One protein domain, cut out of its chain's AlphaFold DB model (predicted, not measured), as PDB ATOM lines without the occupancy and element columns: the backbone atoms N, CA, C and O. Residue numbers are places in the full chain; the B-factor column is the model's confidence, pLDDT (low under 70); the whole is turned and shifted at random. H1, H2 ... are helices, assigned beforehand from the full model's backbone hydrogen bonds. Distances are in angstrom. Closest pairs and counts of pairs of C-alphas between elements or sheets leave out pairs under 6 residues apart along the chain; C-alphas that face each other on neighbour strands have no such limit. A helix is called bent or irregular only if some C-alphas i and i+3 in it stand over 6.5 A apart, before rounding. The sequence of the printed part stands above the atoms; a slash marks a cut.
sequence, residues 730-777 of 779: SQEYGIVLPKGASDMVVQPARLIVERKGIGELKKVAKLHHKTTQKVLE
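AT A GLANCE: This is residues 730 to 777 of the 779 residues of the protein "Ribonuclease" of Nitrospirae bacterium CG_4_10_14_0_8_um_filter_41_23 (UniProt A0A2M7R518). The longest helix, H2, is the backbone of a small rounded body: H3 and H4 pack on one side of it, H3 toward its last residues and H4 toward its first. The short H1 sits near H2 on another side, and the link 734 to 742 leads from it back to the start of H2. The printed part has 48 residues with four named helices, in the order H1, H2, H3, H4, and no named strand; its class is all helix. It is compact, with a radius of gyration of the C-alphas of 9.6 A, and spans 24 by 21 by 15 A.

HOW THE PARTS SIT: H1, residues 730 to 733, is close to but not clearly touching H2, residues 743 to 756; their closest C-alphas, of Tyr 733 and Ile 752, are 7.5 A apart. H2 touches H3, residues 758 to 764, with residues 749 to 753 alone, closest at the C-alphas of Val 753 and Leu 761, 6.9 A; the two run opposite ways at a steep tilt of 62 degrees. H4, residues 770 to 776, touches H2, closest at the C-alphas of Val 746 and Val 775, 5.6 A, the same way at a steep tilt of 42 degrees. H3 and H4 are only just apart, at 8.2 A, and H1 is apart from both. O i to N i+4 pairs within hydrogen-bond range are 8 of 10 in H2, 2 of 3 in H4 and 0 of 3 in H3, where 3 of 4 O i to N i+3 pairs are within range; H1 is too short for an i+4 pair.

IN THESE COORDINATES: H1 begins at C-alpha 730, (132.696, 169.076, 165.602), and is 5.4 A long. H2, 20.7 A long, begins at C-alpha 743, (134.808, 162.864, 181.951); it is only just irregular, with C-alphas 744 and 747 6.6 A apart. H3 is 11.0 A long. H4, 10.4 A long, ends at C-alpha 776, (139.326, 152.311, 175.404).

THE WHOLE: The C-alphas farthest apart, of Gln 731 and Glu 777, are 26.2 A apart. The printed part has no cut and no long link. No printed residue is under 70 in pLDDT.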
ATOM      1  N   SER A 730     134.037 169.469 165.152       93.56
ATOM      2  CA  SER A 730     132.696 169.076 165.602       93.56
ATOM      3  C   SER A 730     131.726 168.889 164.426       93.56
ATOM      4  O   SER A 730     130.924 167.954 164.425       93.56
ATOM      5  N   GLN A 731     131.828 169.741 163.400       93.25
ATOM      6  CA  GLN A 731     131.049 169.628 162.163       93.25
ATOM      7  C   GLN A 731     131.472 168.416 161.323       93.25
ATOM      8  O   GLN A 731     130.618 167.635 160.913       93.25
ATOM      9  N   GLU A 732     132.776 168.218 161.116       92.62
ATOM     10  CA  GLU A 732     133.344 167.110 160.335       92.62
ATOM     11  C   GLU A 732     132.953 165.731 160.895       92.62
ATOM     12  O   GLU A 732     132.693 164.783 160.148       92.62
ATOM     13  N   TYR A 733     132.885 165.613 162.222       89.88
ATOM     14  CA  TYR A 733     132.515 164.372 162.902       89.88
ATOM     15  C   TYR A 733     131.019 164.278 163.234       89.88
ATOM     16  O   TYR A 733     130.559 163.207 163.637       89.88
ATOM     17  N   GLY A 734     130.252 165.360 163.059       90.62
ATOM     18  CA  GLY A 734     128.834 165.427 163.422       90.62
ATOM     19  C   GLY A 734     128.585 165.168 164.913       90.62
ATOM     20  O   GLY A 734     127.572 164.568 165.279       90.62
ATOM     21  N   ILE A 735     129.544 165.539 165.766       91.75
ATOM     22  CA  ILE A 735     129.547 165.307 167.215       91.75
ATOM     23  C   ILE A 735     130.059 166.580 167.884       91.75
ATOM     24  O   ILE A 735     131.079 167.126 167.479       91.75
ATOM     25  N   VAL A 736     129.387 167.041 168.939       91.62
ATOM     26  CA  VAL A 736     129.882 168.169 169.736       91.62
ATOM     27  C   VAL A 736     131.125 167.725 170.503       91.62
ATOM     28  O   VAL A 736     131.039 166.836 171.350       91.62
ATOM     29  N   LEU A 737     132.271 168.347 170.217       93.25
ATOM     30  CA  LEU A 737     133.529 168.076 170.910       93.25
ATOM     31  C   LEU A 737     133.706 169.056 172.080       93.25
ATOM     32  O   LEU A 737     133.992 170.236 171.857       93.25
ATOM     33  N   PRO A 738     133.526 168.619 173.340       91.12
ATOM     34  CA  PRO A 738     133.733 169.483 174.495       91.12
ATOM     35  C   PRO A 738     135.217 169.812 174.703       91.12
ATOM     36  O   PRO A 738     136.099 168.986 174.468       91.12
ATOM     37  N   LYS A 739     135.476 171.027 175.198       91.31
ATOM     38  CA  LYS A 739     136.800 171.493 175.638       91.31
ATOM     39  C   LYS A 739     137.219 170.809 176.950       91.31
ATOM     40  O   LYS A 739     136.375 170.359 177.730       91.31
ATOM     41  N   GLY A 740     138.516 170.796 177.227       90.31
ATOM     42  CA  GLY A 740     139.139 170.205 178.406       90.31
ATOM     43  C   GLY A 740     139.432 168.712 178.260       90.31
ATOM     44  O   GLY A 740     139.479 168.165 177.160       90.31
ATOM     45  N   ALA A 741     139.659 168.048 179.393       88.56
ATOM     46  CA  ALA A 741     139.978 166.618 179.459       88.56
ATOM     47  C   ALA A 741     139.206 165.878 180.575       88.56
ATOM     48  O   ALA A 741     139.628 164.809 181.018       88.56
ATOM     49  N   SER A 742     138.098 166.458 181.058       86.25
ATOM     50  CA  SER A 742     137.230 165.860 182.084       86.25
ATOM     51  C   SER A 742     136.380 164.715 181.521       86.25
ATOM     52  O   SER A 742     136.357 164.483 180.316       86.25
ATOM     53  N   ASP A 743     135.624 164.015 182.372       86.94
ATOM     54  CA  ASP A 743     134.808 162.864 181.951       86.94
ATOM     55  C   ASP A 743     133.752 163.204 180.876       86.94
ATOM     56  O   ASP A 743     133.305 162.320 180.146       86.94
ATOM     57  N   MET A 744     133.419 164.489 180.689       90.44
ATOM     58  CA  MET A 744     132.525 164.948 179.617       90.44
ATOM     59  C   MET A 744     133.058 164.644 178.209       90.44
ATOM     60  O   MET A 744     132.267 164.528 177.277       90.44
ATOM     61  N   VAL A 745     134.378 164.500 178.037       93.19
ATOM     62  CA  VAL A 745     134.985 164.210 176.726       93.19
ATOM     63  C   VAL A 745     134.948 162.714 176.374       93.19
ATOM     64  O   VAL A 745     135.137 162.354 175.213       93.19
ATOM     65  N   VAL A 746     134.684 161.833 177.351       92.62
ATOM     66  CA  VAL A 746     134.760 160.368 177.183       92.62
ATOM     67  C   VAL A 746     133.649 159.848 176.273       92.62
ATOM     68  O   VAL A 746     133.924 159.081 175.356       92.62
ATOM     69  N   GLN A 747     132.404 160.282 176.488       92.75
ATOM     70  CA  GLN A 747     131.260 159.823 175.690       92.75
ATOM     71  C   GLN A 747     131.371 160.240 174.209       92.75
ATOM     72  O   GLN A 747     131.297 159.362 173.349       92.75
ATOM     73  N   PRO A 748     131.659 161.518 173.869       93.38
ATOM     74  CA  PRO A 748     131.954 161.915 172.489       93.38
ATOM     75  C   PRO A 748     133.098 161.119 171.851       93.38
ATOM     76  O   PRO A 748     133.018 160.763 170.679       93.38
ATOM     77  N   ALA A 749     134.148 160.795 172.612       92.88
ATOM     78  CA  ALA A 749     135.270 160.012 172.097       92.88
ATOM     79  C   ALA A 749     134.869 158.562 171.787       92.88
ATOM     80  O   ALA A 749     135.255 158.040 170.744       92.88
ATOM     81  N   ARG A 750     134.064 157.926 172.652       93.62
ATOM     82  CA  ARG A 750     133.526 156.576 172.416       93.62
ATOM     83  C   ARG A 750     132.633 156.533 171.178       93.62
ATOM     84  O   ARG A 750     132.821 155.659 170.343       93.62
ATOM     85  N   LEU A 751     131.781 157.539 170.981       92.62
ATOM     86  CA  LEU A 751     130.963 157.684 169.768       92.62
ATOM     87  C   LEU A 751     131.810 157.751 168.483       92.62
ATOM     88  O   LEU A 751     131.429 157.183 167.459       92.62
ATOM     89  N   ILE A 752     132.964 158.425 168.515       93.31
ATOM     90  CA  ILE A 752     133.891 158.467 167.368       93.31
ATOM     91  C   ILE A 752     134.506 157.086 167.121       93.31
ATOM     92  O   ILE A 752     134.558 156.643 165.972       93.31
ATOM     93  N   VAL A 753     134.923 156.394 168.185       93.38
ATOM     94  CA  VAL A 753     135.465 155.028 168.105       93.38
ATOM     95  C   VAL A 753     134.436 154.053 167.536       93.38
ATOM     96  O   VAL A 753     134.776 153.266 166.658       93.38
ATOM     97  N   GLU A 754     133.184 154.125 167.983       90.69
ATOM     98  CA  GLU A 754     132.088 153.279 167.501       90.69
ATOM     99  C   GLU A 754     131.778 153.525 166.018       90.69
ATOM    100  O   GLU A 754     131.573 152.577 165.265       90.69
ATOM    101  N   ARG A 755     131.765 154.791 165.577       92.06
ATOM    102  CA  ARG A 755     131.385 155.156 164.199       92.06
ATOM    103  C   ARG A 755     132.501 154.989 163.173       92.06
ATOM    104  O   ARG A 755     132.213 154.680 162.021       92.06
ATOM    105  N   LYS A 756     133.750 155.278 163.546       90.81
ATOM    106  CA  LYS A 756     134.886 155.380 162.607       90.81
ATOM    107  C   LYS A 756     136.104 154.536 163.005       90.81
ATOM    108  O   LYS A 756     137.092 154.510 162.277       90.81
ATOM    109  N   GLY A 757     136.032 153.818 164.125       90.19
ATOM    110  CA  GLY A 757     137.107 152.970 164.635       90.19
ATOM    111  C   GLY A 757     138.123 153.709 165.512       90.19
ATOM    112  O   GLY A 757     138.256 154.932 165.482       90.19
ATOM    113  N   ILE A 758     138.890 152.938 166.293       89.75
ATOM    114  CA  ILE A 758     139.884 153.452 167.258       89.75
ATOM    115  C   ILE A 758     140.947 154.323 166.579       89.75
ATOM    116  O   ILE A 758     141.342 155.357 167.118       89.75
ATOM    117  N   GLY A 759     141.395 153.922 165.385       89.12
ATOM    118  CA  GLY A 759     142.444 154.621 164.641       89.12
ATOM    119  C   GLY A 759     142.085 156.061 164.277       89.12
ATOM    120  O   GLY A 759     142.983 156.867 164.054       89.12
ATOM    121  N   GLU A 760     140.800 156.409 164.273       93.75
ATOM    122  CA  GLU A 760     140.338 157.754 163.952       93.75
ATOM    123  C   GLU A 760     140.586 158.752 165.095       93.75
ATOM    124  O   GLU A 760     140.779 159.944 164.843       93.75
ATOM    125  N   LEU A 761     140.704 158.279 166.346       92.94
ATOM    126  CA  LEU A 761     141.021 159.143 167.490       92.94
ATOM    127  C   LEU A 761     142.322 159.927 167.288       92.94
ATOM    128  O   LEU A 761     142.420 161.058 167.758       92.94
ATOM    129  N   LYS A 762     143.295 159.380 166.542       94.19
ATOM    130  CA  LYS A 762     144.576 160.055 166.274       94.19
ATOM    131  C   LYS A 762     144.413 161.388 165.540       94.19
ATOM    132  O   LYS A 762     145.276 162.246 165.675       94.19
ATOM    133  N   LYS A 763     143.337 161.554 164.762       94.00
ATOM    134  CA  LYS A 763     143.085 162.746 163.939       94.00
ATOM    135  C   LYS A 763     142.323 163.840 164.678       94.00
ATOM    136  O   LYS A 763     142.404 165.003 164.293       94.00
ATOM    137  N   VAL A 764     141.626 163.481 165.755       93.81
ATOM    138  CA  VAL A 764     140.720 164.380 166.484       93.81
ATOM    139  C   VAL A 764     141.158 164.641 167.930       93.81
ATOM    140  O   VAL A 764     140.792 165.672 168.494       93.81
ATOM    141  N   ALA A 765     141.966 163.756 168.528       95.00
ATOM    142  CA  ALA A 765     142.351 163.806 169.935       95.00
ATOM    143  C   ALA A 765     143.855 163.589 170.183       95.00
ATOM    144  O   ALA A 765     144.569 162.969 169.391       95.00
ATOM    145  N   LYS A 766     144.327 164.077 171.332       95.38
ATOM    146  CA  LYS A 766     145.698 163.919 171.835       95.38
ATOM    147  C   LYS A 766     145.798 162.636 172.668       95.38
ATOM    148  O   LYS A 766     145.379 162.598 173.824       95.38
ATOM    149  N   LEU A 767     146.377 161.581 172.098       93.62
ATOM    150  CA  LEU A 767     146.259 160.208 172.619       93.62
ATOM    151  C   LEU A 767     147.066 159.921 173.893       93.62
ATOM    152  O   LEU A 767     146.815 158.940 174.586       93.62
ATOM    153  N   HIS A 768     148.036 160.772 174.227       90.25
ATOM    154  CA  HIS A 768     148.834 160.624 175.447       90.25
ATOM    155  C   HIS A 768     148.062 160.981 176.736       90.25
ATOM    156  O   HIS A 768     148.544 160.710 177.838       90.25
ATOM    157  N   HIS A 769     146.880 161.602 176.626       90.31
ATOM    158  CA  HIS A 769     146.041 161.911 177.782       90.31
ATOM    159  C   HIS A 769     145.515 160.629 178.436       90.31
ATOM    160  O   HIS A 769     145.063 159.703 177.764       90.31
ATOM    161  N   LYS A 770     145.444 160.618 179.775       89.19
ATOM    162  CA  LYS A 770     144.830 159.515 180.546       89.19
ATOM    163  C   LYS A 770     143.388 159.220 180.116       89.19
ATOM    164  O   LYS A 770     142.917 158.097 180.257       89.19
ATOM    165  N   THR A 771     142.693 160.212 179.564       90.25
ATOM    166  CA  THR A 771     141.344 160.074 179.009       90.25
ATOM    167  C   THR A 771     141.264 158.998 177.923       90.25
ATOM    168  O   THR A 771     140.269 158.287 177.871       90.25
ATOM    169  N   THR A 772     142.306 158.798 177.109       91.19
ATOM    170  CA  THR A 772     142.308 157.742 176.084       91.19
ATOM    171  C   THR A 772     142.157 156.351 176.699       91.19
ATOM    172  O   THR A 772     141.421 155.538 176.152       91.19
ATOM    173  N   GLN A 773     142.753 156.088 177.868       89.25
ATOM    174  CA  GLN A 773     142.574 154.809 178.570       89.25
ATOM    175  C   GLN A 773     141.104 154.595 178.946       89.25
ATOM    176  O   GLN A 773     140.529 153.580 178.575       89.25
ATOM    177  N   LYS A 774     140.454 155.604 179.537       89.25
ATOM    178  CA  LYS A 774     139.019 155.563 179.879       89.25
ATOM    179  C   LYS A 774     138.108 155.356 178.663       89.25
ATOM    180  O   LYS A 774     137.043 154.750 178.766       89.25
ATOM    181  N   VAL A 775     138.491 155.897 177.506       89.44
ATOM    182  CA  VAL A 775     137.741 155.725 176.252       89.44
ATOM    183  C   VAL A 775     137.853 154.290 175.738       89.44
ATOM    184  O   VAL A 775     136.865 153.771 175.227       89.44
ATOM    185  N   LEU A 776     139.025 153.663 175.892       86.81
ATOM    186  CA  LEU A 776     139.326 152.311 175.404       86.81
ATOM    187  C   LEU A 776     138.993 151.191 176.404       86.81
ATOM    188  O   LEU A 776     138.919 150.029 176.006       86.81
ATOM    189  N   GLU A 777     138.796 151.515 177.683       84.94
ATOM    190  CA  GLU A 777     138.266 150.587 178.684       84.94
ATOM    191  C   GLU A 777     136.884 150.089 178.241       84.94
ATOM    192  O   GLU A 777     135.967 150.884 178.006       84.94
TER     193      GLU A 777